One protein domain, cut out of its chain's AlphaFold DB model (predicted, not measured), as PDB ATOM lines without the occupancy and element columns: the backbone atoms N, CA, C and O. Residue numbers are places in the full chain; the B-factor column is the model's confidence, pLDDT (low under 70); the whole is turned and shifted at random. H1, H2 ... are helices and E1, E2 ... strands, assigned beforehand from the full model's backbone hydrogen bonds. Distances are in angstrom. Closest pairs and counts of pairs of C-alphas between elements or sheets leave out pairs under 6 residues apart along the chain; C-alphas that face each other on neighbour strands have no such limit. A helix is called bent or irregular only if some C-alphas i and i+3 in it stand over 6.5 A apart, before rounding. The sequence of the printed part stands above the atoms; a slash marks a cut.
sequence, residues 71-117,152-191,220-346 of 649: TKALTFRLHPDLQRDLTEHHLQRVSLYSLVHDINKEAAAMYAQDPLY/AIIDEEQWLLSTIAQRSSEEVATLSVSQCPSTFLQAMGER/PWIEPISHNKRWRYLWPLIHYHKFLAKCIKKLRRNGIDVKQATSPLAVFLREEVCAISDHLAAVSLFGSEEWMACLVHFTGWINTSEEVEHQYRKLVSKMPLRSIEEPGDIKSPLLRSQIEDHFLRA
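This is residues 71 to 117, 152 to 191 and 220 to 346 of the 649 residues of an uncharacterized protein of Fistulifera solaris (UniProt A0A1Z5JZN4). A helical hairpin of H7b and H8 forms the core, with H3 crossing it on one side and H4 packed on the same side nearer the hairpin's other end. H10 lies beyond H3 with short H1 packed on it, H7a and H9 make one end of the body, and H11 runs out at the opposite end. The small strand pair E1 and E2 is beside the second half of H3, and residues 112 to 117 stick out. The printed part has 214 residues with eleven named helices and two named strands, in the order H1 H2 H3 E1 H4 H5 H6 H7 H8 H9 H10 E2 H11; the class is mostly helix, and the strand order is E1 - E2, antiparallel. The whole is compact, with a radius of gyration of the C-alphas of 18.5 A and spans of 57 by 53 by 35 A.

The printed part begins with H1, residues 71 to 74, its C-alpha 71 at (116.514, 149.839, 218.066), and H2, residues 80 to 83. H3, residues 88 to 113, is 37.8 A long. After the first cut come E1, residues 152 to 154, H4, residues 156 to 165, 14.3 A long, H5, residues 169 to 177, 12.3 A long, and H6, residues 184 to 187. After the second cut, residues 224 to 253 were assigned by their hydrogen bonds as one helix, H7, but it is bent: C-alphas 233 and 236 are 6.8 A apart. Its arms are H7a, residues 224 to 233, 14.2 A long, and H7b, residues 236 to 253, 25.7 A long, beginning at C-alpha 236 at (136.329, 143.275, 219.794). H8, residues 264 to 284, is 29.9 A long. H9 holds residues 288 to 295, H10 residues 306 to 317, 16.4 A long, and E2 residues 321 to 323. H11, residues 333 to 346, is 19.7 A long and ends at C-alpha 346 at (134.566, 174.532, 196.947).

H7, its arms taken together, and H8 are the hub, touching four helices each. H7b and H8 form a helical hairpin at a steep tilt of 39 degrees, opposite ways; their closest C-alphas, of His 241 and Val 273, are 6.2 A apart. Residues 94 to 101 of H3 touch H7b about perpendicular, at 83 degrees, with C-alphas of Ser 98 and Pro 236 closest at 5.2 A. H4 touches H8, Ile 164 to Leu 265 closest at 7.1 A between C-alphas, and H11, Glu 157 to Leu 334 at 5.9 A. H5 is close to H8 but not clearly touching, C-alphas of Leu 175 and Glu 271 being closest at 7.7 A. H6 and H8 only just touch, with 3 pairs of C-alphas within 8 A, the closest Ala 187 and Cys 274 at 5.2 A. H9 touches H7a, C-alphas of Lys 229 and Leu 295 being closest at 6.7 A. H2 and H9 only just touch, with 3 pairs of C-alphas within 8 A, the closest Leu 82 and Cys 294 at 6.0 A. H1 touches H10, C-alphas of Leu 74 and Val 308 being closest at 6.3 A; H10 and H8 are apart. E1 and E2 are antiparallel at 136 degrees, with N 153 and O 322 at 2.9 A and N 322 and O 153 at 2.8 A, within hydrogen-bond range. Every O i to N i+4 pair is within hydrogen-bond range in H3, H4, H5, H7a, H7b, H8, H9 and H10, and 9 of 10 are in H11; H1, H2 and H6 are too short for such a pair.

The two C-alphas farthest apart, those of Pro 220 and Ala 346, are 60.1 A apart. Residues 118 to 151 are not printed, with 14.1 A between C-alphas 117 and 152, and neither are residues 192 to 219, with 34.1 A between C-alphas 191 and 220. Of the links that are printed whole, none is long. The mean pLDDT of the printed part is 86.3; residues 71 to 73, 177 to 191, 220, 327 to 330 and 341 to 344 are under 70.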
ATOM      1  N   THR A  71     115.132 149.567 217.625       62.69
ATOM      2  CA  THR A  71     116.514 149.839 218.066       62.69
ATOM      3  C   THR A  71     116.725 149.694 219.574       62.69
ATOM      4  O   THR A  71     117.824 149.334 219.999       62.69
ATOM      5  N   LYS A  72     115.683 149.874 220.402       66.12
ATOM      6  CA  LYS A  72     115.769 149.691 221.869       66.12
ATOM      7  C   LYS A  72     116.041 148.244 222.292       66.12
ATOM      8  O   LYS A  72     116.465 147.999 223.420       66.12
ATOM      9  N   ALA A  73     115.810 147.277 221.413       60.47
ATOM     10  CA  ALA A  73     115.969 145.868 221.743       60.47
ATOM     11  C   ALA A  73     117.411 145.343 221.565       60.47
ATOM     12  O   ALA A  73     117.767 144.324 222.154       60.47
ATOM     13  N   LEU A  74     118.294 146.088 220.886       78.00
ATOM     14  CA  LEU A  74     119.704 145.716 220.678       78.00
ATOM     15  C   LEU A  74     120.646 146.271 221.760       78.00
ATOM     16  O   LEU A  74     121.827 146.536 221.517       78.00
ATOM     17  N   THR A  75     120.122 146.482 222.966       81.62
ATOM     18  CA  THR A  75     120.863 147.162 224.025       81.62
ATOM     19  C   THR A  75     121.855 146.208 224.685       81.62
ATOM     20  O   THR A  75     121.498 145.396 225.540       81.62
ATOM     21  N   PHE A  76     123.125 146.301 224.290       86.12
ATOM     22  CA  PHE A  76     124.209 145.603 224.970       86.12
ATOM     23  C   PHE A  76     124.573 146.329 226.269       86.12
ATOM     24  O   PHE A  76     124.871 147.522 226.256       86.12
ATOM     25  N   ARG A  77     124.592 145.596 227.388       88.38
ATOM     26  CA  ARG A  77     125.008 146.123 228.691       88.38
ATOM     27  C   ARG A  77     126.250 145.408 229.186       88.38
ATOM     28  O   ARG A  77     126.271 144.186 229.315       88.38
ATOM     29  N   LEU A  78     127.266 146.198 229.501       91.94
ATOM     30  CA  LEU A  78     128.480 145.737 230.150       91.94
ATOM     31  C   LEU A  78     128.369 146.005 231.657       91.94
ATOM     32  O   LEU A  78     127.725 146.966 232.070       91.94
ATOM     33  N   HIS A  79     128.974 145.154 232.489       93.00
ATOM     34  CA  HIS A  79     129.017 145.408 233.931       93.00
ATOM     35  C   HIS A  79     129.701 146.765 234.201       93.00
ATOM     36  O   HIS A  79     130.721 147.019 233.554       93.00
ATOM     37  N   PRO A  80     129.221 147.603 235.141       93.06
ATOM     38  CA  PRO A  80     129.785 148.934 235.393       93.06
ATOM     39  C   PRO A  80     131.311 148.943 235.575       93.06
ATOM     40  O   PRO A  80     132.000 149.781 234.997       93.06
ATOM     41  N   ASP A  81     131.856 147.944 236.276       91.62
ATOM     42  CA  ASP A  81     133.304 147.819 236.511       91.62
ATOM     43  C   ASP A  81     134.121 147.574 235.230       91.62
ATOM     44  O   ASP A  81     135.275 147.996 235.124       91.62
ATOM     45  N   LEU A  82     133.520 146.892 234.248       92.75
ATOM     46  CA  LEU A  82     134.107 146.680 232.925       92.75
ATOM     47  C   LEU A  82     133.820 147.845 231.983       92.75
ATOM     48  O   LEU A  82     134.641 148.107 231.111       92.75
ATOM     49  N   GLN A  83     132.679 148.516 232.133       94.56
ATOM     50  CA  GLN A  83     132.269 149.641 231.302       94.56
ATOM     51  C   GLN A  83     133.146 150.868 231.531       94.56
ATOM     52  O   GLN A  83     133.628 151.444 230.557       94.56
ATOM     53  N   ARG A  84     133.396 151.226 232.797       90.62
ATOM     54  CA  ARG A  84     134.147 152.431 233.181       90.62
ATOM     55  C   ARG A  84     133.660 153.665 232.410       90.62
ATOM     56  O   ARG A  84     132.501 154.042 232.539       90.62
ATOM     57  N   ASP A  85     134.536 154.247 231.594       90.75
ATOM     58  CA  ASP A  85     134.310 155.496 230.871       90.75
ATOM     59  C   ASP A  85     133.695 155.274 229.476       90.75
ATOM     60  O   ASP A  85     133.408 156.233 228.757       90.75
ATOM     61  N   LEU A  86     133.473 154.019 229.056       93.75
ATOM     62  CA  LEU A  86     132.769 153.756 227.803       93.75
ATOM     63  C   LEU A  86     131.284 154.091 227.940       93.75
ATOM     64  O   LEU A  86     130.532 153.443 228.669       93.75
ATOM     65  N   THR A  87     130.842 155.069 227.158       93.81
ATOM     66  CA  THR A  87     129.418 155.326 226.935       93.81
ATOM     67  C   THR A  87     128.722 154.105 226.324       93.81
ATOM     68  O   THR A  87     129.337 153.259 225.667       93.81
ATOM     69  N   GLU A  88     127.407 154.022 226.516       93.06
ATOM     70  CA  GLU A  88     126.574 152.965 225.935       93.06
ATOM     71  C   GLU A  88     126.680 152.925 224.401       93.06
ATOM     72  O   GLU A  88     126.775 151.850 223.810       93.06
ATOM     73  N   HIS A  89     126.791 154.089 223.761       93.38
ATOM     74  CA  HIS A  89     126.993 154.205 222.319       93.38
ATOM     75  C   HIS A  89     128.312 153.568 221.848       93.38
ATOM     76  O   HIS A  89     128.321 152.850 220.845       93.38
ATOM     77  N   HIS A  90     129.414 153.752 222.588       94.81
ATOM     78  CA  HIS A  90     130.679 153.075 222.277       94.81
ATOM     79  C   HIS A  90     130.532 151.555 222.382       94.81
ATOM     80  O   HIS A  90     130.999 150.820 221.511       94.81
ATOM     81  N   LEU A  91     129.861 151.073 223.432       94.88
ATOM     82  CA  LEU A  91     129.642 149.643 223.642       94.88
ATOM     83  C   LEU A  91     128.821 149.016 222.510       94.88
ATOM     84  O   LEU A  91     129.199 147.960 222.001       94.88
ATOM     85  N   GLN A  92     127.745 149.681 222.083       93.94
ATOM     86  CA  GLN A  92     126.907 149.246 220.963       93.94
ATOM     87  C   GLN A  92     127.682 149.214 219.638       93.94
ATOM     88  O   GLN A  92     127.542 148.278 218.852       93.94
ATOM     89  N   ARG A  93     128.544 150.203 219.379       95.50
ATOM     90  CA  ARG A  93     129.382 150.213 218.170       95.50
ATOM     91  C   ARG A  93     130.430 149.112 218.173       95.50
ATOM     92  O   ARG A  93     130.627 148.466 217.146       95.50
ATOM     93  N   VAL A  94     131.084 148.875 219.311       96.50
ATOM     94  CA  VAL A  94     132.066 147.790 219.456       96.50
ATOM     95  C   VAL A  94     131.397 146.429 219.268       96.50
ATOM     96  O   VAL A  94     131.952 145.583 218.564       96.50
ATOM     97  N   SER A  95     130.210 146.213 219.847       95.25
ATOM     98  CA  SER A  95     129.478 144.950 219.694       95.25
ATOM     99  C   SER A  95     129.023 144.719 218.251       95.25
ATOM    100  O   SER A  95     129.292 143.653 217.694       95.25
ATOM    101  N   LEU A  96     128.427 145.729 217.608       95.06
ATOM    102  CA  LEU A  96     128.024 145.661 216.201       95.06
ATOM    103  C   LEU A  96     129.223 145.451 215.272       95.06
ATOM    104  O   LEU A  96     129.166 144.599 214.386       95.06
ATOM    105  N   TYR A  97     130.333 146.163 215.490       96.62
ATOM    106  CA  TYR A  97     131.540 145.955 214.693       96.62
ATOM    107  C   TYR A  97     132.108 144.549 214.874       96.62
ATOM    108  O   TYR A  97     132.585 143.962 213.907       96.62
ATOM    109  N   SER A  98     132.054 143.985 216.086       96.19
ATOM    110  CA  SER A  98     132.484 142.602 216.318       96.19
ATOM    111  C   SER A  98     131.716 141.627 215.433       96.19
ATOM    112  O   SER A  98     132.330 140.767 214.809       96.19
ATOM    113  N   LEU A  99     130.393 141.798 215.342       95.31
ATOM    114  CA  LEU A  99     129.536 140.974 214.496       95.31
ATOM    115  C   LEU A  99     129.899 141.135 213.012       95.31
ATOM    116  O   LEU A  99     130.118 140.142 212.324       95.31
ATOM    117  N   VAL A 100     130.036 142.379 212.536       96.06
ATOM    118  CA  VAL A 100     130.462 142.677 211.156       96.06
ATOM    119  C   VAL A 100     131.817 142.040 210.844       96.06
ATOM    120  O   VAL A 100     131.998 141.428 209.791       96.06
ATOM    121  N   HIS A 101     132.770 142.157 211.767       96.38
ATOM    122  CA  HIS A 101     134.112 141.614 211.618       96.38
ATOM    123  C   HIS A 101     134.109 140.087 211.523       96.38
ATOM    124  O   HIS A 101     134.789 139.531 210.658       96.38
ATOM    125  N   ASP A 102     133.353 139.411 212.390       95.56
ATOM    126  CA  ASP A 102     133.277 137.952 212.409       95.56
ATOM    127  C   ASP A 102     132.591 137.413 211.145       95.56
ATOM    128  O   ASP A 102     133.129 136.495 210.522       95.56
ATOM    129  N   ILE A 103     131.507 138.053 210.681       95.50
ATOM    130  CA  ILE A 103     130.847 137.715 209.408       95.50
ATOM    131  C   ILE A 103     131.810 137.890 208.231       95.50
ATOM    132  O   ILE A 103     131.960 136.990 207.409       95.50
ATOM    133  N   ASN A 104     132.509 139.025 208.151       95.69
ATOM    134  CA  ASN A 104     133.465 139.281 207.072       95.69
ATOM    135  C   ASN A 104     134.623 138.280 207.076       95.69
ATOM    136  O   ASN A 104     135.093 137.856 206.019       95.69
ATOM    137  N   LYS A 105     135.093 137.897 208.264       95.50
ATOM    138  CA  LYS A 105     136.146 136.899 208.428       95.50
ATOM    139  C   LYS A 105     135.680 135.513 207.980       95.50
ATOM    140  O   LYS A 105     136.449 134.816 207.322       95.50
ATOM    141  N   GLU A 106     134.456 135.121 208.320       95.50
ATOM    142  CA  GLU A 106     133.859 133.855 207.889       95.50
ATOM    143  C   GLU A 106     133.622 133.837 206.376       95.50
ATOM    144  O   GLU A 106     134.082 132.917 205.703       95.50
ATOM    145  N   ALA A 107     133.032 134.895 205.816       93.25
ATOM    146  CA  ALA A 107     132.824 135.037 204.377       93.25
ATOM    147  C   ALA A 107     134.147 134.959 203.593       93.25
ATOM    148  O   ALA A 107     134.231 134.274 202.575       93.25
ATOM    149  N   ALA A 108     135.213 135.593 204.094       91.56
ATOM    150  CA  ALA A 108     136.544 135.493 203.498       91.56
ATOM    151  C   ALA A 108     137.144 134.078 203.609       91.56
ATOM    152  O   ALA A 108     137.836 133.632 202.694       91.56
ATOM    153  N   ALA A 109     136.885 133.360 204.707       92.81
ATOM    154  CA  ALA A 109     137.322 131.976 204.868       92.81
ATOM    155  C   ALA A 109     136.574 131.029 203.918       92.81
ATOM    156  O   ALA A 109     137.207 130.168 203.312       92.81
ATOM    157  N   MET A 110     135.263 131.221 203.741       91.12
ATOM    158  CA  MET A 110     134.454 130.477 202.771       91.12
ATOM    159  C   MET A 110     134.932 130.732 201.342       91.12
ATOM    160  O   MET A 110     135.135 129.785 200.591       91.12
ATOM    161  N   TYR A 111     135.198 131.994 200.999       88.88
ATOM    162  CA  TYR A 111     135.756 132.361 199.700       88.88
ATOM    163  C   TYR A 111     137.109 131.685 199.433       88.88
ATOM    164  O   TYR A 111     137.346 131.163 198.350       88.88
ATOM    165  N   ALA A 112     137.992 131.640 200.437       88.81
ATOM    166  CA  ALA A 112     139.298 130.997 200.307       88.81
ATOM    167  C   ALA A 112     139.224 129.462 200.180       88.81
ATOM    168  O   ALA A 112     140.165 128.851 199.679       88.81
ATOM    169  N   GLN A 113     138.143 128.839 200.658       90.31
ATOM    170  CA  GLN A 113     137.932 127.392 200.581       90.31
ATOM    171  C   GLN A 113     137.212 126.954 199.302       90.31
ATOM    172  O   GLN A 113     137.205 125.757 199.017       90.31
ATOM    173  N   ASP A 114     136.629 127.881 198.532       87.81
ATOM    174  CA  ASP A 114     135.907 127.547 197.307       87.81
ATOM    175  C   ASP A 114     136.876 126.998 196.228       87.81
ATOM    176  O   ASP A 114     137.761 127.723 195.741       87.81
ATOM    177  N   PRO A 115     136.738 125.717 195.824       85.81
ATOM    178  CA  PRO A 115     137.585 125.107 194.801       85.81
ATOM    179  C   PRO A 115     137.481 125.811 193.448       85.81
ATOM    180  O   PRO A 115     138.455 125.814 192.688       85.81
ATOM    181  N   LEU A 116     136.330 126.429 193.151       82.75
ATOM    182  CA  LEU A 116     136.110 127.138 191.892       82.75
ATOM    183  C   LEU A 116     137.088 128.309 191.752       82.75
ATOM    184  O   LEU A 116     137.672 128.489 190.687       82.75
ATOM    185  N   TYR A 117     137.385 129.007 192.849       72.94
ATOM    186  CA  TYR A 117     138.329 130.130 192.869       72.94
ATOM    187  C   TYR A 117     139.790 129.693 193.004       72.94
ATOM    188  O   TYR A 117     140.698 130.347 192.483       72.94
ATOM    189  N   ALA A 152     130.235 138.511 198.397       87.62
ATOM    190  CA  ALA A 152     130.013 139.826 198.938       87.62
ATOM    191  C   ALA A 152     130.307 139.788 200.433       87.62
ATOM    192  O   ALA A 152     129.918 138.858 201.137       87.62
ATOM    193  N   ILE A 153     131.021 140.801 200.898       93.38
ATOM    194  CA  ILE A 153     131.301 141.031 202.311       93.38
ATOM    195  C   ILE A 153     130.613 142.322 202.732       93.38
ATOM    196  O   ILE A 153     130.336 143.185 201.896       93.38
ATOM    197  N   ILE A 154     130.353 142.484 204.023       94.56
ATOM    198  CA  ILE A 154     129.802 143.726 204.554       94.56
ATOM    199  C   ILE A 154     130.829 144.841 204.344       94.56
ATOM    200  O   ILE A 154     132.014 144.701 204.679       94.56
ATOM    201  N   ASP A 155     130.384 145.961 203.783       94.88
ATOM    202  CA  ASP A 155     131.228 147.131 203.596       94.88
ATOM    203  C   ASP A 155     131.396 147.887 204.918       94.88
ATOM    204  O   ASP A 155     130.589 148.740 205.286       94.88
ATOM    205  N   GLU A 156     132.483 147.575 205.631       95.19
ATOM    206  CA  GLU A 156     132.825 148.190 206.920       95.19
ATOM    207  C   GLU A 156     132.866 149.729 206.849       95.19
ATOM    208  O   GLU A 156     132.537 150.398 207.826       95.19
ATOM    209  N   GLU A 157     133.246 150.316 205.706       94.75
ATOM    210  CA  GLU A 157     133.299 151.777 205.559       94.75
ATOM    211  C   GLU A 157     131.907 152.387 205.409       94.75
ATOM    212  O   GLU A 157     131.635 153.417 206.023       94.75
ATOM    213  N   GLN A 158     131.015 151.757 204.640       94.00
ATOM    214  CA  GLN A 158     129.624 152.208 204.564       94.00
ATOM    215  C   GLN A 158     128.900 152.018 205.895       94.00
ATOM    216  O   GLN A 158     128.159 152.903 206.308       94.00
ATOM    217  N   TRP A 159     129.149 150.907 206.593       95.38
ATOM    218  CA  TRP A 159     128.626 150.687 207.943       95.38
ATOM    219  C   TRP A 159     129.066 151.797 208.911       95.38
ATOM    220  O   TRP A 159     128.268 152.310 209.697       95.38
ATOM    221  N   LEU A 160     130.330 152.221 208.838       95.38
ATOM    222  CA  LEU A 160     130.826 153.336 209.643       95.38
ATOM    223  C   LEU A 160     130.097 154.645 209.303       95.38
ATOM    224  O   LEU A 160     129.691 155.374 210.205       95.38
ATOM    225  N   LEU A 161     129.910 154.941 208.014       94.31
ATOM    226  CA  LEU A 161     129.201 156.144 207.569       94.31
ATOM    227  C   LEU A 161     127.726 156.131 207.984       94.31
ATOM    228  O   LEU A 161     127.228 157.153 208.455       94.31
ATOM    229  N   SER A 162     127.045 154.987 207.884       93.44
ATOM    230  CA  SER A 162     125.664 154.852 208.354       93.44
ATOM    231  C   SER A 162     125.573 155.036 209.866       93.44
ATOM    232  O   SER A 162     124.670 155.710 210.345       93.44
ATOM    233  N   THR A 163     126.549 154.511 210.612       92.62
ATOM    234  CA  THR A 163     126.639 154.695 212.068       92.62
ATOM    235  C   THR A 163     126.787 156.174 212.432       92.62
ATOM    236  O   THR A 163     126.139 156.647 213.358       92.62
ATOM    237  N   ILE A 164     127.597 156.931 211.684       93.00
ATOM    238  CA  ILE A 164     127.762 158.376 211.894       93.00
ATOM    239  C   ILE A 164     126.471 159.133 211.571       93.00
ATOM    240  O   ILE A 164     126.096 160.036 212.314       93.00
ATOM    241  N   ALA A 165     125.791 158.764 210.482       91.56
ATOM    242  CA  ALA A 165     124.540 159.393 210.069       91.56
ATOM    243  C   ALA A 165     123.388 159.146 211.061       91.56
ATOM    244  O   ALA A 165     122.489 159.972 211.165       91.56
ATOM    245  N   GLN A 166     123.429 158.032 211.795       90.94
ATOM    246  CA  GLN A 166     122.421 157.646 212.786       90.94
ATOM    247  C   GLN A 166     122.694 158.191 214.198       90.94
ATOM    248  O   GLN A 166     121.913 157.908 215.107       90.94
ATOM    249  N   ARG A 167     123.775 158.960 214.415       91.81
ATOM    250  CA  ARG A 167     124.061 159.553 215.733       91.81
ATOM    251  C   ARG A 167     122.918 160.471 216.149       91.81
ATOM    252  O   ARG A 167     122.544 161.385 215.412       91.81
ATOM    253  N   SER A 168     122.398 160.259 217.354       91.38
ATOM    254  CA  SER A 168     121.397 161.157 217.920       91.38
ATOM    255  C   SER A 168     122.030 162.509 218.264       91.38
ATOM    256  O   SER A 168     123.222 162.610 218.569       91.38
ATOM    257  N   SER A 169     121.230 163.576 218.248       89.31
ATOM    258  CA  SER A 169     121.680 164.898 218.702       89.31
ATOM    259  C   SER A 169     122.133 164.876 220.166       89.31
ATOM    260  O   SER A 169     123.067 165.586 220.527       89.31
ATOM    261  N   GLU A 170     121.522 164.019 220.988       90.00
ATOM    262  CA  GLU A 170     121.917 163.769 222.375       90.00
ATOM    263  C   GLU A 170     123.301 163.114 222.476       90.00
ATOM    264  O   GLU A 170     124.130 163.550 223.275       90.00
ATOM    265  N   GLU A 171     123.606 162.129 221.630       89.31
ATOM    266  CA  GLU A 171     124.939 161.525 221.566       89.31
ATOM    267  C   GLU A 171     125.999 162.575 221.192       89.31
ATOM    268  O   GLU A 171     127.077 162.635 221.782       89.31
ATOM    269  N   VAL A 172     125.693 163.436 220.220       88.44
ATOM    270  CA  VAL A 172     126.598 164.520 219.815       88.44
ATOM    271  C   VAL A 172     126.761 165.550 220.942       88.44
ATOM    272  O   VAL A 172     127.872 166.019 221.197       88.44
ATOM    273  N   ALA A 173     125.688 165.887 221.661       87.25
ATOM    274  CA  ALA A 173     125.728 166.812 222.792       87.25
ATOM    275  C   ALA A 173     126.528 166.248 223.979       87.25
ATOM    276  O   ALA A 173     127.364 166.940 224.552       87.25
ATOM    277  N   THR A 174     126.331 164.978 224.326       83.31
ATOM    278  CA  THR A 174     127.051 164.328 225.433       83.31
ATOM    279  C   THR A 174     128.546 164.204 225.140       83.31
ATOM    280  O   THR A 174     129.363 164.562 225.992       83.31
ATOM    281  N   LEU A 175     128.917 163.800 223.920       77.38
ATOM    282  CA  LEU A 175     130.322 163.651 223.518       77.38
ATOM    283  C   LEU A 175     131.037 164.992 223.304       77.38
ATOM    284  O   LEU A 175     132.231 165.105 223.582       77.38
ATOM    285  N   SER A 176     130.315 166.035 222.884       70.75
ATOM    286  CA  SER A 176     130.885 167.385 222.770       70.75
ATOM    287  C   SER A 176     131.166 168.034 224.130       70.75
ATOM    288  O   SER A 176     132.125 168.800 224.251       70.75
ATOM    289  N   VAL A 177     130.383 167.707 225.167       62.09
ATOM    290  CA  VAL A 177     130.588 168.208 226.538       62.09
ATOM    291  C   VAL A 177     131.708 167.446 227.255       62.09
ATOM    292  O   VAL A 177     132.476 168.051 228.011       62.09
ATOM    293  N   SER A 178     131.873 166.145 226.991       58.34
ATOM    294  CA  SER A 178     132.975 165.344 227.532       58.34
ATOM    295  C   SER A 178     134.279 165.604 226.767       58.34
ATOM    296  O   SER A 178     134.737 164.756 226.013       58.34
ATOM    297  N   GLN A 179     134.837 166.811 226.926       57.88
ATOM    298  CA  GLN A 179     136.168 167.263 226.486       57.88
ATOM    299  C   GLN A 179     136.839 166.353 225.445       57.88
ATOM    300  O   GLN A 179     137.823 165.680 225.761       57.88
ATOM    301  N   CYS A 180     136.347 166.352 224.198       54.88
ATOM    302  CA  CYS A 180     137.121 165.771 223.108       54.88
ATOM    303  C   CYS A 180     138.507 166.435 223.172       54.88
ATOM    304  O   CYS A 180     138.586 167.671 223.107       54.88
ATOM    305  N   PRO A 181     139.594 165.674 223.386       57.16
ATOM    306  CA  PRO A 181     140.907 166.253 223.591       57.16
ATOM    307  C   PRO A 181     141.208 167.212 222.443       57.16
ATOM    308  O   PRO A 181     141.140 166.827 221.276       57.16
ATOM    309  N   SER A 182     141.525 168.468 222.771       55.25
ATOM    310  CA  SER A 182     141.722 169.547 221.786       55.25
ATOM    311  C   SER A 182     142.756 169.208 220.704       55.25
ATOM    312  O   SER A 182     142.793 169.832 219.646       55.25
ATOM    313  N   THR A 183     143.603 168.204 220.957       57.53
ATOM    314  CA  THR A 183     144.582 167.693 220.006       57.53
ATOM    315  C   THR A 183     144.621 166.165 220.006       57.53
ATOM    316  O   THR A 183     144.520 165.514 221.044       57.53
ATOM    317  N   PHE A 184     144.888 165.580 218.835       55.34
ATOM    318  CA  PHE A 184     145.123 164.138 218.679       55.34
ATOM    319  C   PHE A 184     146.280 163.606 219.556       55.34
ATOM    320  O   PHE A 184     146.334 162.427 219.870       55.34
ATOM    321  N   LEU A 185     147.235 164.458 219.940       59.00
ATOM    322  CA  LEU A 185     148.329 164.074 220.840       59.00
ATOM    323  C   LEU A 185     147.831 163.885 222.276       59.00
ATOM    324  O   LEU A 185     148.223 162.930 222.938       59.00
ATOM    325  N   GLN A 186     146.926 164.757 222.729       59.28
ATOM    326  CA  GLN A 186     146.252 164.616 224.019       59.28
ATOM    327  C   GLN A 186     145.386 163.345 224.042       59.28
ATOM    328  O   GLN A 186     145.447 162.581 224.995       59.28
ATOM    329  N   ALA A 187     144.680 163.096 222.943       54.28
ATOM    330  CA  ALA A 187     143.901 161.894 222.646       54.28
ATOM    331  C   ALA A 187     144.698 160.578 222.601       54.28
ATOM    332  O   ALA A 187     144.212 159.535 223.010       54.28
ATOM    333  N   MET A 188     145.931 160.608 222.094       50.66
ATOM    334  CA  MET A 188     146.819 159.439 222.059       50.66
ATOM    335  C   MET A 188     147.597 159.242 223.370       50.66
ATOM    336  O   MET A 188     148.470 158.374 223.437       50.66
ATOM    337  N   GLY A 189     147.348 160.071 224.390       51.84
ATOM    338  CA  GLY A 189     148.091 160.037 225.647       51.84
ATOM    339  C   GLY A 189     149.553 160.489 225.530       51.84
ATOM    340  O   GLY A 189     150.343 160.215 226.427       51.84
ATOM    341  N   GLU A 190     149.937 161.197 224.458       51.25
ATOM    342  CA  GLU A 190     151.270 161.814 224.322       51.25
ATOM    343  C   GLU A 190     151.384 163.149 225.074       51.25
ATOM    344  O   GLU A 190     152.407 163.826 224.980       51.25
ATOM    345  N   ARG A 191     150.364 163.539 225.852       46.06
ATOM    346  CA  ARG A 191     150.523 164.636 226.804       46.06
ATOM    347  C   ARG A 191     151.568 164.205 227.831       46.06
ATOM    348  O   ARG A 191     151.343 163.277 228.608       46.06
ATOM    349  N   PRO A 220     150.759 132.827 235.141       60.59
ATOM    350  CA  PRO A 220     150.356 131.803 236.105       60.59
ATOM    351  C   PRO A 220     149.273 132.295 237.078       60.59
ATOM    352  O   PRO A 220     148.712 131.496 237.814       60.59
ATOM    353  N   TRP A 221     148.978 133.598 237.084       70.19
ATOM    354  CA  TRP A 221     148.068 134.249 238.024       70.19
ATOM    355  C   TRP A 221     146.624 134.368 237.515       70.19
ATOM    356  O   TRP A 221     145.782 134.909 238.224       70.19
ATOM    357  N   ILE A 222     146.325 133.927 236.286       73.88
ATOM    358  CA  ILE A 222     144.961 133.927 235.737       73.88
ATOM    359  C   ILE A 222     144.629 132.519 235.257       73.88
ATOM    360  O   ILE A 222     145.349 131.950 234.436       73.88
ATOM    361  N   GLU A 223     143.507 131.982 235.728       81.38
ATOM    362  CA  GLU A 223     143.010 130.682 235.288       81.38
ATOM    363  C   GLU A 223     142.772 130.653 233.765       81.38
ATOM    364  O   GLU A 223     142.291 131.643 233.201       81.38
ATOM    365  N   PRO A 224     143.028 129.529 233.068       83.31
ATOM    366  CA  PRO A 224     142.836 129.433 231.618       83.31
ATOM    367  C   PRO A 224     141.432 129.834 231.129       83.31
ATOM    368  O   PRO A 224     141.288 130.435 230.063       83.31
ATOM    369  N   ILE A 225     140.386 129.551 231.913       85.69
ATOM    370  CA  ILE A 225     138.999 129.922 231.586       85.69
ATOM    371  C   ILE A 225     138.838 131.446 231.606       85.69
ATOM    372  O   ILE A 225     138.362 132.043 230.636       85.69
ATOM    373  N   SER A 226     139.293 132.092 232.678       86.88
ATOM    374  CA  SER A 226     139.278 133.549 232.822       86.88
ATOM    375  C   SER A 226     140.182 134.235 231.805       86.88
ATOM    376  O   SER A 226     139.859 135.311 231.306       86.88
ATOM    377  N   HIS A 227     141.272 133.582 231.407       87.06
ATOM    378  CA  HIS A 227     142.129 134.042 230.327       87.06
ATOM    379  C   HIS A 227     141.381 134.109 228.987       87.06
ATOM    380  O   HIS A 227     141.436 135.126 228.291       87.06
ATOM    381  N   ASN A 228     140.622 133.067 228.646       90.38
ATOM    382  CA  ASN A 228     139.794 133.057 227.442       90.38
ATOM    383  C   ASN A 228     138.675 134.103 227.506       90.38
ATOM    384  O   ASN A 228     138.457 134.815 226.525       90.38
ATOM    385  N   LYS A 229     138.005 134.254 228.660       93.00
ATOM    386  CA  LYS A 229     136.998 135.312 228.867       93.00
ATOM    387  C   LYS A 229     137.594 136.708 228.688       93.00
ATOM    388  O   LYS A 229     137.020 137.525 227.973       93.00
ATOM    389  N   ARG A 230     138.781 136.957 229.246       92.44
ATOM    390  CA  ARG A 230     139.523 138.211 229.065       92.44
ATOM    391  C   ARG A 230     139.769 138.511 227.590       92.44
ATOM    392  O   ARG A 230     139.564 139.636 227.151       92.44
ATOM    393  N   TRP A 231     140.209 137.529 226.807       93.62
ATOM    394  CA  TRP A 231     140.433 137.745 225.375       93.62
ATOM    395  C   TRP A 231     139.144 137.919 224.586       93.62
ATOM    396  O   TRP A 231     139.115 138.747 223.682       93.62
ATOM    397  N   ARG A 232     138.074 137.198 224.936       94.19
ATOM    398  CA  ARG A 232     136.737 137.434 224.368       94.19
ATOM    399  C   ARG A 232     136.263 138.863 224.623       94.19
ATOM    400  O   ARG A 232     135.651 139.455 223.745       94.19
ATOM    401  N   TYR A 233     136.600 139.426 225.779       95.56
ATOM    402  CA  TYR A 233     136.355 140.828 226.085       95.56
ATOM    403  C   TYR A 233     137.244 141.777 225.260       95.56
ATOM    404  O   TYR A 233     136.744 142.692 224.616       95.56
ATOM    405  N   LEU A 234     138.559 141.548 225.221       95.69
ATOM    406  CA  LEU A 234     139.510 142.481 224.602       95.69
ATOM    407  C   LEU A 234     139.514 142.469 223.065       95.69
ATOM    408  O   LEU A 234     139.812 143.496 222.457       95.69
ATOM    409  N   TRP A 235     139.245 141.334 222.413       95.88
ATOM    410  CA  TRP A 235     139.392 141.223 220.956       95.88
ATOM    411  C   TRP A 235     138.498 142.183 220.166       95.88
ATOM    412  O   TRP A 235     139.040 142.855 219.286       95.88
ATOM    413  N   PRO A 236     137.199 142.320 220.480       96.88
ATOM    414  CA  PRO A 236     136.329 143.275 219.794       96.88
ATOM    415  C   PRO A 236     136.820 144.720 219.885       96.88
ATOM    416  O   PRO A 236     136.926 145.391 218.861       96.88
ATOM    417  N   LEU A 237     137.255 145.162 221.072       96.75
ATOM    418  CA  LEU A 237     137.860 146.486 221.269       96.75
ATOM    419  C   LEU A 237     139.117 146.671 220.406       96.75
ATOM    420  O   LEU A 237     139.280 147.686 219.731       96.75
ATOM    421  N   ILE A 238     140.003 145.671 220.384       95.88
ATOM    422  CA  ILE A 238     141.243 145.711 219.596       95.88
ATOM    423  C   ILE A 238     140.946 145.742 218.092       95.88
ATOM    424  O   ILE A 238     141.624 146.454 217.347       95.88
ATOM    425  N   HIS A 239     139.982 144.950 217.622       96.81
ATOM    426  CA  HIS A 239     139.595 144.918 216.214       96.81
ATOM    427  C   HIS A 239     138.961 146.239 215.790       96.81
ATOM    428  O   HIS A 239     139.395 146.805 214.786       96.81
ATOM    429  N   TYR A 240     138.042 146.773 216.597       97.88
ATOM    430  CA  TYR A 240     137.413 148.060 216.332       97.88
ATOM    431  C   TYR A 240     138.439 149.198 216.312       97.88
ATOM    432  O   TYR A 240     138.526 149.946 215.341       97.88
ATOM    433  N   HIS A 241     139.338 149.250 217.296       96.81
ATOM    434  CA  HIS A 241     140.431 150.222 217.315       96.81
ATOM    435  C   HIS A 241     141.335 150.123 216.071       96.81
ATOM    436  O   HIS A 241     141.697 151.130 215.457       96.81
ATOM    437  N   LYS A 242     141.704 148.903 215.650       96.00
ATOM    438  CA  LYS A 242     142.493 148.691 214.422       96.00
ATOM    439  C   LYS A 242     141.754 149.169 213.178       96.00
ATOM    440  O   LYS A 242     142.399 149.685 212.265       96.00
ATOM    441  N   PHE A 243     140.443 148.975 213.123       96.75
ATOM    442  CA  PHE A 243     139.602 149.462 212.041       96.75
ATOM    443  C   PHE A 243     139.575 150.991 211.986       96.75
ATOM    444  O   PHE A 243     139.947 151.555 210.958       96.75
ATOM    445  N   LEU A 244     139.309 151.663 213.108       96.62
ATOM    446  CA  LEU A 244     139.366 153.128 213.205       96.62
ATOM    447  C   LEU A 244     140.732 153.672 212.756       96.62
ATOM    448  O   LEU A 244     140.817 154.585 211.932       96.62
ATOM    449  N   ALA A 245     141.825 153.051 213.208       94.94
ATOM    450  CA  ALA A 245     143.176 153.426 212.798       94.94
ATOM    451  C   ALA A 245     143.421 153.241 211.286       94.94
ATOM    452  O   ALA A 245     144.131 154.048 210.674       94.94
ATOM    453  N   LYS A 246     142.837 152.206 210.659       94.88
ATOM    454  CA  LYS A 246     142.879 152.025 209.198       94.88
ATOM    455  C   LYS A 246     142.135 153.155 208.485       94.88
ATOM    456  O   LYS A 246     142.711 153.727 207.560       94.88
ATOM    457  N   CYS A 247     140.933 153.519 208.936       95.06
ATOM    458  CA  CYS A 247     140.156 154.635 208.384       95.06
ATOM    459  C   CYS A 247     140.938 155.955 208.464       95.06
ATOM    460  O   CYS A 247     141.125 156.631 207.453       95.06
ATOM    461  N   ILE A 248     141.511 156.269 209.631       93.62
ATOM    462  CA  ILE A 248     142.340 157.468 209.837       93.62
ATOM    463  C   ILE A 248     143.556 157.473 208.901       93.62
ATOM    464  O   ILE A 248     143.857 158.478 208.253       93.62
ATOM    465  N   LYS A 249     144.264 156.341 208.787       93.62
ATOM    466  CA  LYS A 249     145.427 156.210 207.898       93.62
ATOM    467  C   LYS A 249     145.039 156.384 206.428       93.62
ATOM    468  O   LYS A 249     145.808 156.975 205.670       93.62
ATOM    469  N   LYS A 250     143.872 155.875 206.030       91.56
ATOM    470  CA  LYS A 250     143.334 156.007 204.675       91.56
ATOM    471  C   LYS A 250     143.006 157.461 204.343       91.56
ATOM    472  O   LYS A 250     143.471 157.951 203.318       91.56
ATOM    473  N   LEU A 251     142.323 158.176 205.237       90.25
ATOM    474  CA  LEU A 251     142.050 159.611 205.090       90.25
ATOM    475  C   LEU A 251     143.347 160.425 204.978       90.25
ATOM    476  O   LEU A 251     143.511 161.208 204.043       90.25
ATOM    477  N   ARG A 252     144.328 160.145 205.844       91.56
ATOM    478  CA  ARG A 252     145.631 160.829 205.826       91.56
ATOM    479  C   ARG A 252     146.395 160.639 204.515       91.56
ATOM    480  O   ARG A 252     147.018 161.581 204.033       91.56
ATOM    481  N   ARG A 253     146.362 159.436 203.927       88.94
ATOM    482  CA  ARG A 253     146.989 159.160 202.617       88.94
ATOM    483  C   ARG A 253     146.376 159.981 201.483       88.94
ATOM    484  O   ARG A 253     147.062 160.236 200.504       88.94
ATOM    485  N   ASN A 254     145.126 160.408 201.641       87.88
ATOM    486  CA  ASN A 254     144.384 161.208 200.671       87.88
ATOM    487  C   ASN A 254     144.368 162.704 201.031       87.88
ATOM    488  O   ASN A 254     143.522 163.450 200.552       87.88
ATOM    489  N   GLY A 255     145.300 163.153 201.883       89.19
ATOM    490  CA  GLY A 255     145.476 164.569 202.216       89.19
ATOM    491  C   GLY A 255     144.527 165.109 203.288       89.19
ATOM    492  O   GLY A 255     144.602 166.291 203.608       89.19
ATOM    493  N   ILE A 256     143.674 164.271 203.882       90.06
ATOM    494  CA  ILE A 256     142.758 164.686 204.947       90.06
ATOM    495  C   ILE A 256     143.439 164.442 206.292       90.06
ATOM    496  O   ILE A 256     143.574 163.302 206.749       90.06
ATOM    497  N   ASP A 257     143.878 165.518 206.943       91.12
ATOM    498  CA  ASP A 257     144.411 165.425 208.298       91.12
ATOM    499  C   ASP A 257     143.270 165.313 209.314       91.12
ATOM    500  O   ASP A 257     142.703 166.312 209.756       91.12
ATOM    501  N   VAL A 258     142.970 164.081 209.733       89.75
ATOM    502  CA  VAL A 258     141.961 163.786 210.763       89.75
ATOM    503  C   VAL A 258     142.267 164.487 212.087       89.75
ATOM    504  O   VAL A 258     141.380 164.591 212.915       89.75
ATOM    505  N   LYS A 259     143.476 165.009 212.328       88.50
ATOM    506  CA  LYS A 259     143.754 165.789 213.543       88.50
ATOM    507  C   LYS A 259     143.142 167.189 213.505       88.50
ATOM    508  O   LYS A 259     142.750 167.692 214.550       88.50
ATOM    509  N   GLN A 260     143.102 167.803 212.327       88.50
ATOM    510  CA  GLN A 260     142.717 169.206 212.137       88.50
ATOM    511  C   GLN A 260     141.356 169.353 211.452       88.50
ATOM    512  O   GLN A 260     140.694 170.374 211.603       88.50
ATOM    513  N   ALA A 261     140.927 168.337 210.700       86.50
ATOM    514  CA  ALA A 261     139.675 168.372 209.965       86.50
ATOM    515  C   ALA A 261     138.471 168.485 210.912       86.50
ATOM    516  O   ALA A 261     138.329 167.732 211.875       86.50
ATOM    517  N   THR A 262     137.569 169.410 210.607       87.31
ATOM    518  CA  THR A 262     136.320 169.636 211.349       87.31
ATOM    519  C   THR A 262     135.128 168.905 210.732       87.31
ATOM    520  O   THR A 262     133.990 169.171 211.105       87.31
ATOM    521  N   SER A 263     135.352 168.010 209.761       88.25
ATOM    522  CA  SER A 263     134.259 167.216 209.196       88.25
ATOM    523  C   SER A 263     133.655 166.296 210.267       88.25
ATOM    524  O   SER A 263     134.403 165.800 211.118       88.25
ATOM    525  N   PRO A 264     132.335 166.031 210.230       88.38
ATOM    526  CA  PRO A 264     131.677 165.145 211.194       88.38
ATOM    527  C   PRO A 264     132.364 163.779 211.311       88.38
ATOM    528  O   PRO A 264     132.575 163.282 212.412       88.38
ATOM    529  N   LEU A 265     132.815 163.223 210.181       90.44
ATOM    530  CA  LEU A 265     133.600 161.990 210.136       90.44
ATOM    531  C   LEU A 265     134.931 162.108 210.892       90.44
ATOM    532  O   LEU A 265     135.291 161.209 211.646       90.44
ATOM    533  N   ALA A 266     135.686 163.189 210.684       90.38
ATOM    534  CA  ALA A 266     136.971 163.371 211.350       90.38
ATOM    535  C   ALA A 266     136.808 163.583 212.860       90.38
ATOM    536  O   ALA A 266     137.598 163.045 213.632       90.38
ATOM    537  N   VAL A 267     135.783 164.337 213.274       89.31
ATOM    538  CA  VAL A 267     135.415 164.517 214.687       89.31
ATOM    539  C   VAL A 267     135.062 163.167 215.310       89.31
ATOM    540  O   VAL A 267     135.702 162.773 216.279       89.31
ATOM    541  N   PHE A 268     134.154 162.414 214.684       93.12
ATOM    542  CA  PHE A 268     133.755 161.082 215.137       93.12
ATOM    543  C   PHE A 268     134.947 160.126 215.269       93.12
ATOM    544  O   PHE A 268     135.143 159.512 216.310       93.12
ATOM    545  N   LEU A 269     135.795 160.028 214.240       94.12
ATOM    546  CA  LEU A 269     136.962 159.143 214.273       94.12
ATOM    547  C   LEU A 269     137.944 159.502 215.392       94.12
ATOM    548  O   LEU A 269     138.582 158.602 215.934       94.12
ATOM    549  N   ARG A 270     138.093 160.795 215.720       91.56
ATOM    550  CA  ARG A 270     138.889 161.222 216.874       91.56
ATOM    551  C   ARG A 270     138.227 160.770 218.168       91.56
ATOM    552  O   ARG A 270     138.890 160.093 218.936       91.56
ATOM    553  N   GLU A 271     136.958 161.100 218.384       91.75
ATOM    554  CA  GLU A 271     136.212 160.726 219.595       91.75
ATOM    555  C   GLU A 271     136.303 159.217 219.862       91.75
ATOM    556  O   GLU A 271     136.794 158.802 220.914       91.75
ATOM    557  N   GLU A 272     135.961 158.397 218.866       94.50
ATOM    558  CA  GLU A 272     135.967 156.940 218.997       94.50
ATOM    559  C   GLU A 272     137.364 156.387 219.276       94.50
ATOM    560  O   GLU A 272     137.548 155.560 220.169       94.50
ATOM    561  N   VAL A 273     138.385 156.822 218.522       93.81
ATOM    562  CA  VAL A 273     139.728 156.259 218.710       93.81
ATOM    563  C   VAL A 273     140.294 156.626 220.083       93.81
ATOM    564  O   VAL A 273     140.994 155.797 220.663       93.81
ATOM    565  N   CYS A 274     139.965 157.811 220.620       89.31
ATOM    566  CA  CYS A 274     140.332 158.207 221.985       89.31
ATOM    567  C   CYS A 274     139.646 157.309 222.998       89.31
ATOM    568  O   CYS A 274     140.327 156.634 223.759       89.31
ATOM    569  N   ALA A 275     138.312 157.245 222.954       91.94
ATOM    570  CA  ALA A 275     137.519 156.517 223.934       91.94
ATOM    571  C   ALA A 275     137.950 155.047 224.024       91.94
ATOM    572  O   ALA A 275     138.177 154.517 225.111       91.94
ATOM    573  N   ILE A 276     138.154 154.394 222.876       95.00
ATOM    574  CA  ILE A 276     138.596 152.998 222.843       95.00
ATOM    575  C   ILE A 276     140.058 152.853 223.291       95.00
ATOM    576  O   ILE A 276     140.391 151.870 223.956       95.00
ATOM    577  N   SER A 277     140.939 153.803 222.961       91.56
ATOM    578  CA  SER A 277     142.343 153.775 223.406       91.56
ATOM    579  C   SER A 277     142.471 153.962 224.912       91.56
ATOM    580  O   SER A 277     143.176 153.186 225.559       91.56
ATOM    581  N   ASP A 278     141.779 154.956 225.461       86.62
ATOM    582  CA  ASP A 278     141.762 155.274 226.886       86.62
ATOM    583  C   ASP A 278     141.171 154.110 227.672       86.62
ATOM    584  O   ASP A 278     141.753 153.674 228.666       86.62
ATOM    585  N   HIS A 279     140.097 153.504 227.160       93.25
ATOM    586  CA  HIS A 279     139.530 152.305 227.758       93.25
ATOM    587  C   HIS A 279     140.497 151.123 227.741       93.25
ATOM    588  O   HIS A 279     140.721 150.489 228.771       93.25
ATOM    589  N   LEU A 280     141.120 150.835 226.592       92.50
ATOM    590  CA  LEU A 280     142.127 149.775 226.475       92.50
ATOM    591  C   LEU A 280     143.313 150.011 227.421       92.50
ATOM    592  O   LEU A 280     143.813 149.060 228.025       92.50
ATOM    593  N   ALA A 281     143.742 151.263 227.585       85.00
ATOM    594  CA  ALA A 281     144.773 151.641 228.540       85.00
ATOM    595  C   ALA A 281     144.298 151.417 229.983       85.00
ATOM    596  O   ALA A 281     145.006 150.772 230.757       85.00
ATOM    597  N   ALA A 282     143.086 151.846 230.327       86.94
ATOM    598  CA  ALA A 282     142.503 151.674 231.650       86.94
ATOM    599  C   ALA A 282     142.368 150.189 232.030       86.94
ATOM    600  O   ALA A 282     142.771 149.800 233.127       86.94
ATOM    601  N   VAL A 283     141.882 149.337 231.118       89.81
ATOM    602  CA  VAL A 283     141.772 147.884 231.359       89.81
ATOM    603  C   VAL A 283     143.114 147.161 231.335       89.81
ATOM    604  O   VAL A 283     143.257 146.085 231.914       89.81
ATOM    605  N   SER A 284     144.139 147.744 230.710       85.06
ATOM    606  CA  SER A 284     145.497 147.189 230.760       85.06
ATOM    607  C   SER A 284     146.125 147.267 232.154       85.06
ATOM    608  O   SER A 284     147.019 146.476 232.451       85.06
ATOM    609  N   LEU A 285     145.632 148.177 233.001       84.75
ATOM    610  CA  LEU A 285     146.084 148.349 234.380       84.75
ATOM    611  C   LEU A 285     145.460 147.337 235.348       84.75
ATOM    612  O   LEU A 285     145.900 147.275 236.491       84.75
ATOM    613  N   PHE A 286     144.477 146.544 234.906       88.06
ATOM    614  CA  PHE A 286     143.775 145.620 235.793       88.06
ATOM    615  C   PHE A 286     144.716 144.543 236.340       88.06
ATOM    616  O   PHE A 286     145.390 143.835 235.575       88.06
ATOM    617  N   GLY A 287     144.684 144.367 237.660       86.00
ATOM    618  CA  GLY A 287     145.272 143.224 238.351       86.00
ATOM    619  C   GLY A 287     144.553 141.908 238.029       86.00
ATOM    620  O   GLY A 287     143.492 141.884 237.404       86.00
ATOM    621  N   SER A 288     145.124 140.778 238.454       85.88
ATOM    622  CA  SER A 288     144.467 139.469 238.307       85.88
ATOM    623  C   SER A 288     143.130 139.418 239.048       85.88
ATOM    624  O   SER A 288     142.150 138.953 238.479       85.88
ATOM    625  N   GLU A 289     143.075 139.936 240.277       88.00
ATOM    626  CA  GLU A 289     141.859 139.964 241.102       88.00
ATOM    627  C   GLU A 289     140.759 140.828 240.477       88.00
ATOM    628  O   GLU A 289     139.627 140.372 240.347       88.00
ATOM    629  N   GLU A 290     141.103 142.026 239.995       90.56
ATOM    630  CA  GLU A 290     140.163 142.910 239.297       90.56
ATOM    631  C   GLU A 290     139.612 142.252 238.028       90.56
ATOM    632  O   GLU A 290     138.406 142.279 237.794       90.56
ATOM    633  N   TRP A 291     140.465 141.591 237.232       92.06
ATOM    634  CA  TRP A 291     140.003 140.814 236.080       92.06
ATOM    635  C   TRP A 291     139.031 139.708 236.488       92.06
ATOM    636  O   TRP A 291     138.016 139.534 235.819       92.06
ATOM    637  N   MET A 292     139.312 138.962 237.557       90.38
ATOM    638  CA  MET A 292     138.429 137.888 238.022       90.38
ATOM    639  C   MET A 292     137.080 138.431 238.505       90.38
ATOM    640  O   MET A 292     136.042 137.907 238.098       90.38
ATOM    641  N   ALA A 293     137.091 139.505 239.300       92.62
ATOM    642  CA  ALA A 293     135.885 140.169 239.791       92.62
ATOM    643  C   ALA A 293     135.033 140.728 238.644       92.62
ATOM    644  O   ALA A 293     133.819 140.580 238.633       92.62
ATOM    645  N   CYS A 294     135.668 141.305 237.627       93.31
ATOM    646  CA  CYS A 294     134.968 141.898 236.495       93.31
ATOM    647  C   CYS A 294     134.441 140.851 235.494       93.31
ATOM    648  O   CYS A 294     133.316 140.947 235.002       93.31
ATOM    649  N   LEU A 295     135.242 139.827 235.169       93.62
ATOM    650  CA  LEU A 295     134.911 138.834 234.137       93.62
ATOM    651  C   LEU A 295     133.872 137.805 234.579       93.62
ATOM    652  O   LEU A 295     133.338 137.089 233.726       93.62
ATOM    653  N   VAL A 296     133.574 137.708 235.878       94.12
ATOM    654  CA  VAL A 296     132.491 136.840 236.360       94.12
ATOM    655  C   VAL A 296     131.143 137.263 235.768       94.12
ATOM    656  O   VAL A 296     130.346 136.403 235.400       94.12
ATOM    657  N   HIS A 297     130.947 138.568 235.562       91.88
ATOM    658  CA  HIS A 297     129.731 139.156 234.999       91.88
ATOM    659  C   HIS A 297     129.752 139.261 233.468       91.88
ATOM    660  O   HIS A 297     128.745 139.610 232.858       91.88
ATOM    661  N   PHE A 298     130.884 138.963 232.823       94.81
ATOM    662  CA  PHE A 298     131.015 139.065 231.374       94.81
ATOM    663  C   PHE A 298     130.532 137.788 230.676       94.81
ATOM    664  O   PHE A 298     131.189 136.742 230.724       94.81
ATOM    665  N   THR A 299     129.390 137.888 229.995       93.25
ATOM    666  CA  THR A 299     128.773 136.794 229.225       93.25
ATOM    667  C   THR A 299     129.167 136.806 227.745       93.25
ATOM    668  O   THR A 299     129.218 135.753 227.115       93.25
ATOM    669  N   GLY A 300     129.527 137.967 227.198       93.31
ATOM    670  CA  GLY A 300     129.895 138.156 225.795       93.31
ATOM    671  C   GLY A 300     129.672 139.604 225.365       93.31
ATOM    672  O   GLY A 300     129.281 140.421 226.186       93.31
ATOM    673  N   TRP A 301     129.931 139.921 224.094       93.88
ATOM    674  CA  TRP A 301     129.607 141.229 223.488       93.88
ATOM    675  C   TRP A 301     128.247 141.255 222.788       93.88
ATOM    676  O   TRP A 301     127.780 142.309 222.373       93.88
ATOM    677  N   ILE A 302     127.631 140.088 222.622       90.75
ATOM    678  CA  ILE A 302     126.391 139.896 221.882       90.75
ATOM    679  C   ILE A 302     125.453 139.134 222.812       90.75
ATOM    680  O   ILE A 302     125.861 138.143 223.422       90.75
ATOM    681  N   ASN A 303     124.219 139.618 222.947       89.50
ATOM    682  CA  ASN A 303     123.183 138.887 223.660       89.50
ATOM    683  C   ASN A 303     122.741 137.689 222.806       89.50
ATOM    684  O   ASN A 303     122.409 137.854 221.635       89.50
ATOM    685  N   THR A 304     122.765 136.495 223.394       88.06
ATOM    686  CA  THR A 304     122.437 135.229 222.725       88.06
ATOM    687  C   THR A 304     120.966 134.832 222.874       88.06
ATOM    688  O   THR A 304     120.628 133.682 222.622       88.06
ATOM    689  N   SER A 305     120.091 135.731 223.337       92.69
ATOM    690  CA  SER A 305     118.642 135.507 223.288       92.69
ATOM    691  C   SER A 305     118.160 135.450 221.837       92.69
ATOM    692  O   SER A 305     118.561 136.292 221.029       92.69
ATOM    693  N   GLU A 306     117.272 134.507 221.532       91.94
ATOM    694  CA  GLU A 306     116.771 134.234 220.180       91.94
ATOM    695  C   GLU A 306     116.117 135.468 219.532       91.94
ATOM    696  O   GLU A 306     116.337 135.747 218.352       91.94
ATOM    697  N   GLU A 307     115.397 136.278 220.313       91.31
ATOM    698  CA  GLU A 307     114.748 137.502 219.833       91.31
ATOM    699  C   GLU A 307     115.768 138.544 219.360       91.31
ATOM    700  O   GLU A 307     115.623 139.145 218.293       91.31
ATOM    701  N   VAL A 308     116.832 138.739 220.141       89.44
ATOM    702  CA  VAL A 308     117.903 139.691 219.819       89.44
ATOM    703  C   VAL A 308     118.748 139.172 218.658       89.44
ATOM    704  O   VAL A 308     119.145 139.946 217.786       89.44
ATOM    705  N   GLU A 309     118.981 137.862 218.582       90.19
ATOM    706  CA  GLU A 309     119.648 137.253 217.433       90.19
ATOM    707  C   GLU A 309     118.853 137.477 216.138       90.19
ATOM    708  O   GLU A 309     119.429 137.867 215.117       90.19
ATOM    709  N   HIS A 310     117.528 137.303 216.172       92.06
ATOM    710  CA  HIS A 310     116.659 137.594 215.033       92.06
ATOM    711  C   HIS A 310     116.778 139.059 214.586       92.06
ATOM    712  O   HIS A 310     116.897 139.345 213.390       92.06
ATOM    713  N   GLN A 311     116.825 139.993 215.536       91.50
ATOM    714  CA  GLN A 311     117.022 141.412 215.247       91.50
ATOM    715  C   GLN A 311     118.403 141.704 214.656       91.50
ATOM    716  O   GLN A 311     118.494 142.437 213.672       91.50
ATOM    717  N   TYR A 312     119.473 141.095 215.178       90.75
ATOM    718  CA  TYR A 312     120.803 141.216 214.579       90.75
ATOM    719  C   TYR A 312     120.826 140.675 213.150       90.75
ATOM    720  O   TYR A 312     121.378 141.331 212.272       90.75
ATOM    721  N   ARG A 313     120.179 139.536 212.879       92.31
ATOM    722  CA  ARG A 313     120.056 138.990 211.516       92.31
ATOM    723  C   ARG A 313     119.315 139.956 210.588       92.31
ATOM    724  O   ARG A 313     119.770 140.180 209.469       92.31
ATOM    725  N   LYS A 314     118.220 140.567 211.057       93.50
ATOM    726  CA  LYS A 314     117.465 141.591 210.312       93.50
ATOM    727  C   LYS A 314     118.291 142.858 210.066       93.50
ATOM    728  O   LYS A 314     118.174 143.475 209.013       93.50
ATOM    729  N   LEU A 315     119.118 143.262 211.027       91.50
ATOM    730  CA  LEU A 315     119.989 144.427 210.900       91.50
ATOM    731  C   LEU A 315     121.132 144.150 209.915       91.50
ATOM    732  O   LEU A 315     121.368 144.944 209.008       91.50
ATOM    733  N   VAL A 316     121.799 143.003 210.051       92.94
ATOM    734  CA  VAL A 316     122.885 142.555 209.166       92.94
ATOM    735  C   VAL A 316     122.401 142.394 207.726       92.94
ATOM    736  O   VAL A 316     123.114 142.787 206.808       92.94
ATOM    737  N   SER A 317     121.189 141.878 207.498       93.50
ATOM    738  CA  SER A 317     120.656 141.707 206.137       93.50
ATOM    739  C   SER A 317     120.388 143.027 205.408       93.50
ATOM    740  O   SER A 317     120.372 143.054 204.180       93.50
ATOM    741  N   LYS A 318     120.214 144.128 206.152       94.19
ATOM    742  CA  LYS A 318     120.089 145.488 205.610       94.19
ATOM    743  C   LYS A 318     121.446 146.167 205.386       94.19
ATOM    744  O   LYS A 318     121.479 147.268 204.838       94.19
ATOM    745  N   MET A 319     122.554 145.566 205.830       94.44
ATOM    746  CA  MET A 319     123.863 146.201 205.716       94.44
ATOM    747  C   MET A 319     124.354 146.238 204.263       94.44
ATOM    748  O   MET A 319     124.148 145.293 203.500       94.44
ATOM    749  N   PRO A 320     125.050 147.319 203.874       92.56
ATOM    750  CA  PRO A 320     125.611 147.453 202.540       92.56
ATOM    751  C   PRO A 320     126.687 146.391 202.304       92.56
ATOM    752  O   PRO A 320     127.610 146.221 203.104       92.56
ATOM    753  N   LEU A 321     126.571 145.692 201.178       93.56
ATOM    754  CA  LEU A 321     127.521 144.675 200.749       93.56
ATOM    755  C   LEU A 321     128.448 145.237 199.666       93.56
ATOM    756  O   LEU A 321     128.019 145.996 198.796       93.56
ATOM    757  N   ARG A 322     129.711 144.816 199.684       90.50
ATOM    758  CA  ARG A 322     130.702 145.085 198.635       90.50
ATOM    759  C   ARG A 322     131.284 143.784 198.102       90.50
ATOM    760  O   ARG A 322     131.350 142.792 198.826       90.50
ATOM    761  N   SER A 323     131.748 143.799 196.855       88.81
ATOM    762  CA  SER A 323     132.454 142.646 196.286       88.81
ATOM    763  C   SER A 323     133.778 142.419 197.017       88.81
ATOM    764  O   SER A 323     134.505 143.376 197.289       88.81
ATOM    765  N   ILE A 324     134.120 141.160 197.298       86.88
ATOM    766  CA  ILE A 324     135.409 140.799 197.906       86.88
ATOM    767  C   ILE A 324     136.606 141.139 197.001       86.88
ATOM    768  O   ILE A 324     137.698 141.419 197.493       86.88
ATOM    769  N   GLU A 325     136.389 141.158 195.684       82.44
ATOM    770  CA  GLU A 325     137.407 141.445 194.666       82.44
ATOM    771  C   GLU A 325     137.660 142.945 194.476       82.44
ATOM    772  O   GLU A 325     138.635 143.343 193.838       82.44
ATOM    773  N   GLU A 326     136.775 143.801 194.988       77.50
ATOM    774  CA  GLU A 326     136.872 145.234 194.763       77.50
ATOM    775  C   GLU A 326     138.083 145.806 195.522       77.50
ATOM    776  O   GLU A 326     138.118 145.754 196.757       77.50
ATOM    777  N   PRO A 327     139.089 146.375 194.825       67.12
ATOM    778  CA  PRO A 327     140.245 146.959 195.487       67.12
ATOM    779  C   PRO A 327     139.775 148.156 196.316       67.12
ATOM    780  O   PRO A 327     139.455 149.221 195.781       67.12
ATOM    781  N   GLY A 328     139.728 147.965 197.637       64.06
ATOM    782  CA  GLY A 328     138.994 148.831 198.564       64.06
ATOM    783  C   GLY A 328     139.415 150.303 198.597       64.06
ATOM    784  O   GLY A 328     138.707 151.124 199.174       64.06
ATOM    785  N   ASP A 329     140.540 150.679 197.987       67.56
ATOM    786  CA  ASP A 329     141.037 152.056 198.013       67.56
ATOM    787  C   ASP A 329     140.435 152.956 196.920       67.56
ATOM    788  O   ASP A 329     140.134 154.111 197.209       67.56
ATOM    789  N   ILE A 330     140.183 152.460 195.699       64.00
ATOM    790  CA  ILE A 330     139.783 153.319 194.557       64.00
ATOM    791  C   ILE A 330     138.316 153.765 194.654       64.00
ATOM    792  O   ILE A 330     137.956 154.858 194.220       64.00
ATOM    793  N   LYS A 331     137.454 152.930 195.236       74.88
ATOM    794  CA  LYS A 331     136.008 153.181 195.349       74.88
ATOM    795  C   LYS A 331     135.546 153.378 196.791       74.88
ATOM    796  O   LYS A 331     134.362 153.261 197.075       74.88
ATOM    797  N   SER A 332     136.484 153.716 197.675       82.81
ATOM    798  CA  SER A 332     136.244 153.918 199.101       82.81
ATOM    799  C   SER A 332     135.070 154.871 199.366       82.81
ATOM    800  O   SER A 332     135.175 156.064 199.056       82.81
ATOM    801  N   PRO A 333     133.987 154.382 199.988       82.50
ATOM    802  CA  PRO A 333     132.904 155.212 200.506       82.50
ATOM    803  C   PRO A 333     133.407 156.329 201.415       82.50
ATOM    804  O   PRO A 333     132.988 157.480 201.299       82.50
ATOM    805  N   LEU A 334     134.372 155.990 202.277       83.00
ATOM    806  CA  LEU A 334     134.974 156.915 203.225       83.00
ATOM    807  C   LEU A 334     135.603 158.113 202.502       83.00
ATOM    808  O   LEU A 334     135.365 159.258 202.879       83.00
ATOM    809  N   LEU A 335     136.368 157.856 201.436       82.44
ATOM    810  CA  LEU A 335     136.978 158.917 200.634       82.44
ATOM    811  C   LEU A 335     135.937 159.707 199.848       82.44
ATOM    812  O   LEU A 335     136.017 160.931 199.825       82.44
ATOM    813  N   ARG A 336     134.947 159.035 199.248       82.12
ATOM    814  CA  ARG A 336     133.878 159.705 198.493       82.12
ATOM    815  C   ARG A 336     133.103 160.692 199.355       82.12
ATOM    816  O   ARG A 336     132.967 161.834 198.937       82.12
ATOM    817  N   SER A 337     132.727 160.304 200.576       79.12
ATOM    818  CA  SER A 337     132.009 161.192 201.505       79.12
ATOM    819  C   SER A 337     132.771 162.494 201.787       79.12
ATOM    820  O   SER A 337     132.188 163.568 201.853       79.12
ATOM    821  N   GLN A 338     134.102 162.422 201.897       78.44
ATOM    822  CA  GLN A 338     134.928 163.600 202.157       78.44
ATOM    823  C   GLN A 338     135.223 164.408 200.893       78.44
ATOM    824  O   GLN A 338     135.318 165.631 200.959       78.44
ATOM    825  N   ILE A 339     135.380 163.746 199.744       74.62
ATOM    826  CA  ILE A 339     135.570 164.422 198.457       74.62
ATOM    827  C   ILE A 339     134.304 165.195 198.085       74.62
ATOM    828  O   ILE A 339     134.418 166.344 197.667       74.62
ATOM    829  N   GLU A 340     133.122 164.605 198.271       72.31
ATOM    830  CA  GLU A 340     131.837 165.271 198.045       72.31
ATOM    831  C   GLU A 340     131.695 166.503 198.942       72.31
ATOM    832  O   GLU A 340     131.415 167.585 198.429       72.31
ATOM    833  N   ASP A 341     132.021 166.395 200.232       69.81
ATOM    834  CA  ASP A 341     132.042 167.541 201.147       69.81
ATOM    835  C   ASP A 341     133.019 168.636 200.699       69.81
ATOM    836  O   ASP A 341     132.671 169.818 200.665       69.81
ATOM    837  N   HIS A 342     134.256 168.272 200.351       68.50
ATOM    838  CA  HIS A 342     135.254 169.235 199.887       68.50
ATOM    839  C   HIS A 342     134.831 169.912 198.581       68.50
ATOM    840  O   HIS A 342     135.020 171.119 198.422       68.50
ATOM    841  N   PHE A 343     134.236 169.154 197.664       66.69
ATOM    842  CA  PHE A 343     133.734 169.659 196.396       66.69
ATOM    843  C   PHE A 343     132.528 170.583 196.597       66.69
ATOM    844  O   PHE A 343     132.497 171.679 196.035       66.69
ATOM    845  N   LEU A 344     131.581 170.208 197.461       66.50
ATOM    846  CA  LEU A 344     130.450 171.051 197.849       66.50
ATOM    847  C   LEU A 344     130.929 172.353 198.499       66.50
ATOM    848  O   LEU A 344     130.482 173.429 198.104       66.50
ATOM    849  N   ARG A 345     131.901 172.290 199.421       73.81
ATOM    850  CA  ARG A 345     132.514 173.486 200.023       73.81
ATOM    851  C   ARG A 345     133.201 174.366 198.981       73.81
ATOM    852  O   ARG A 345     133.036 175.580 199.026       73.81
ATOM    853  N   ALA A 346     133.926 173.782 198.027       71.31
ATOM    854  CA  ALA A 346     134.566 174.532 196.947       71.31
ATOM    855  C   ALA A 346     133.536 175.219 196.034       71.31
ATOM    856  O   ALA A 346     133.722 176.378 195.662       71.31
TER     857      ALA A 346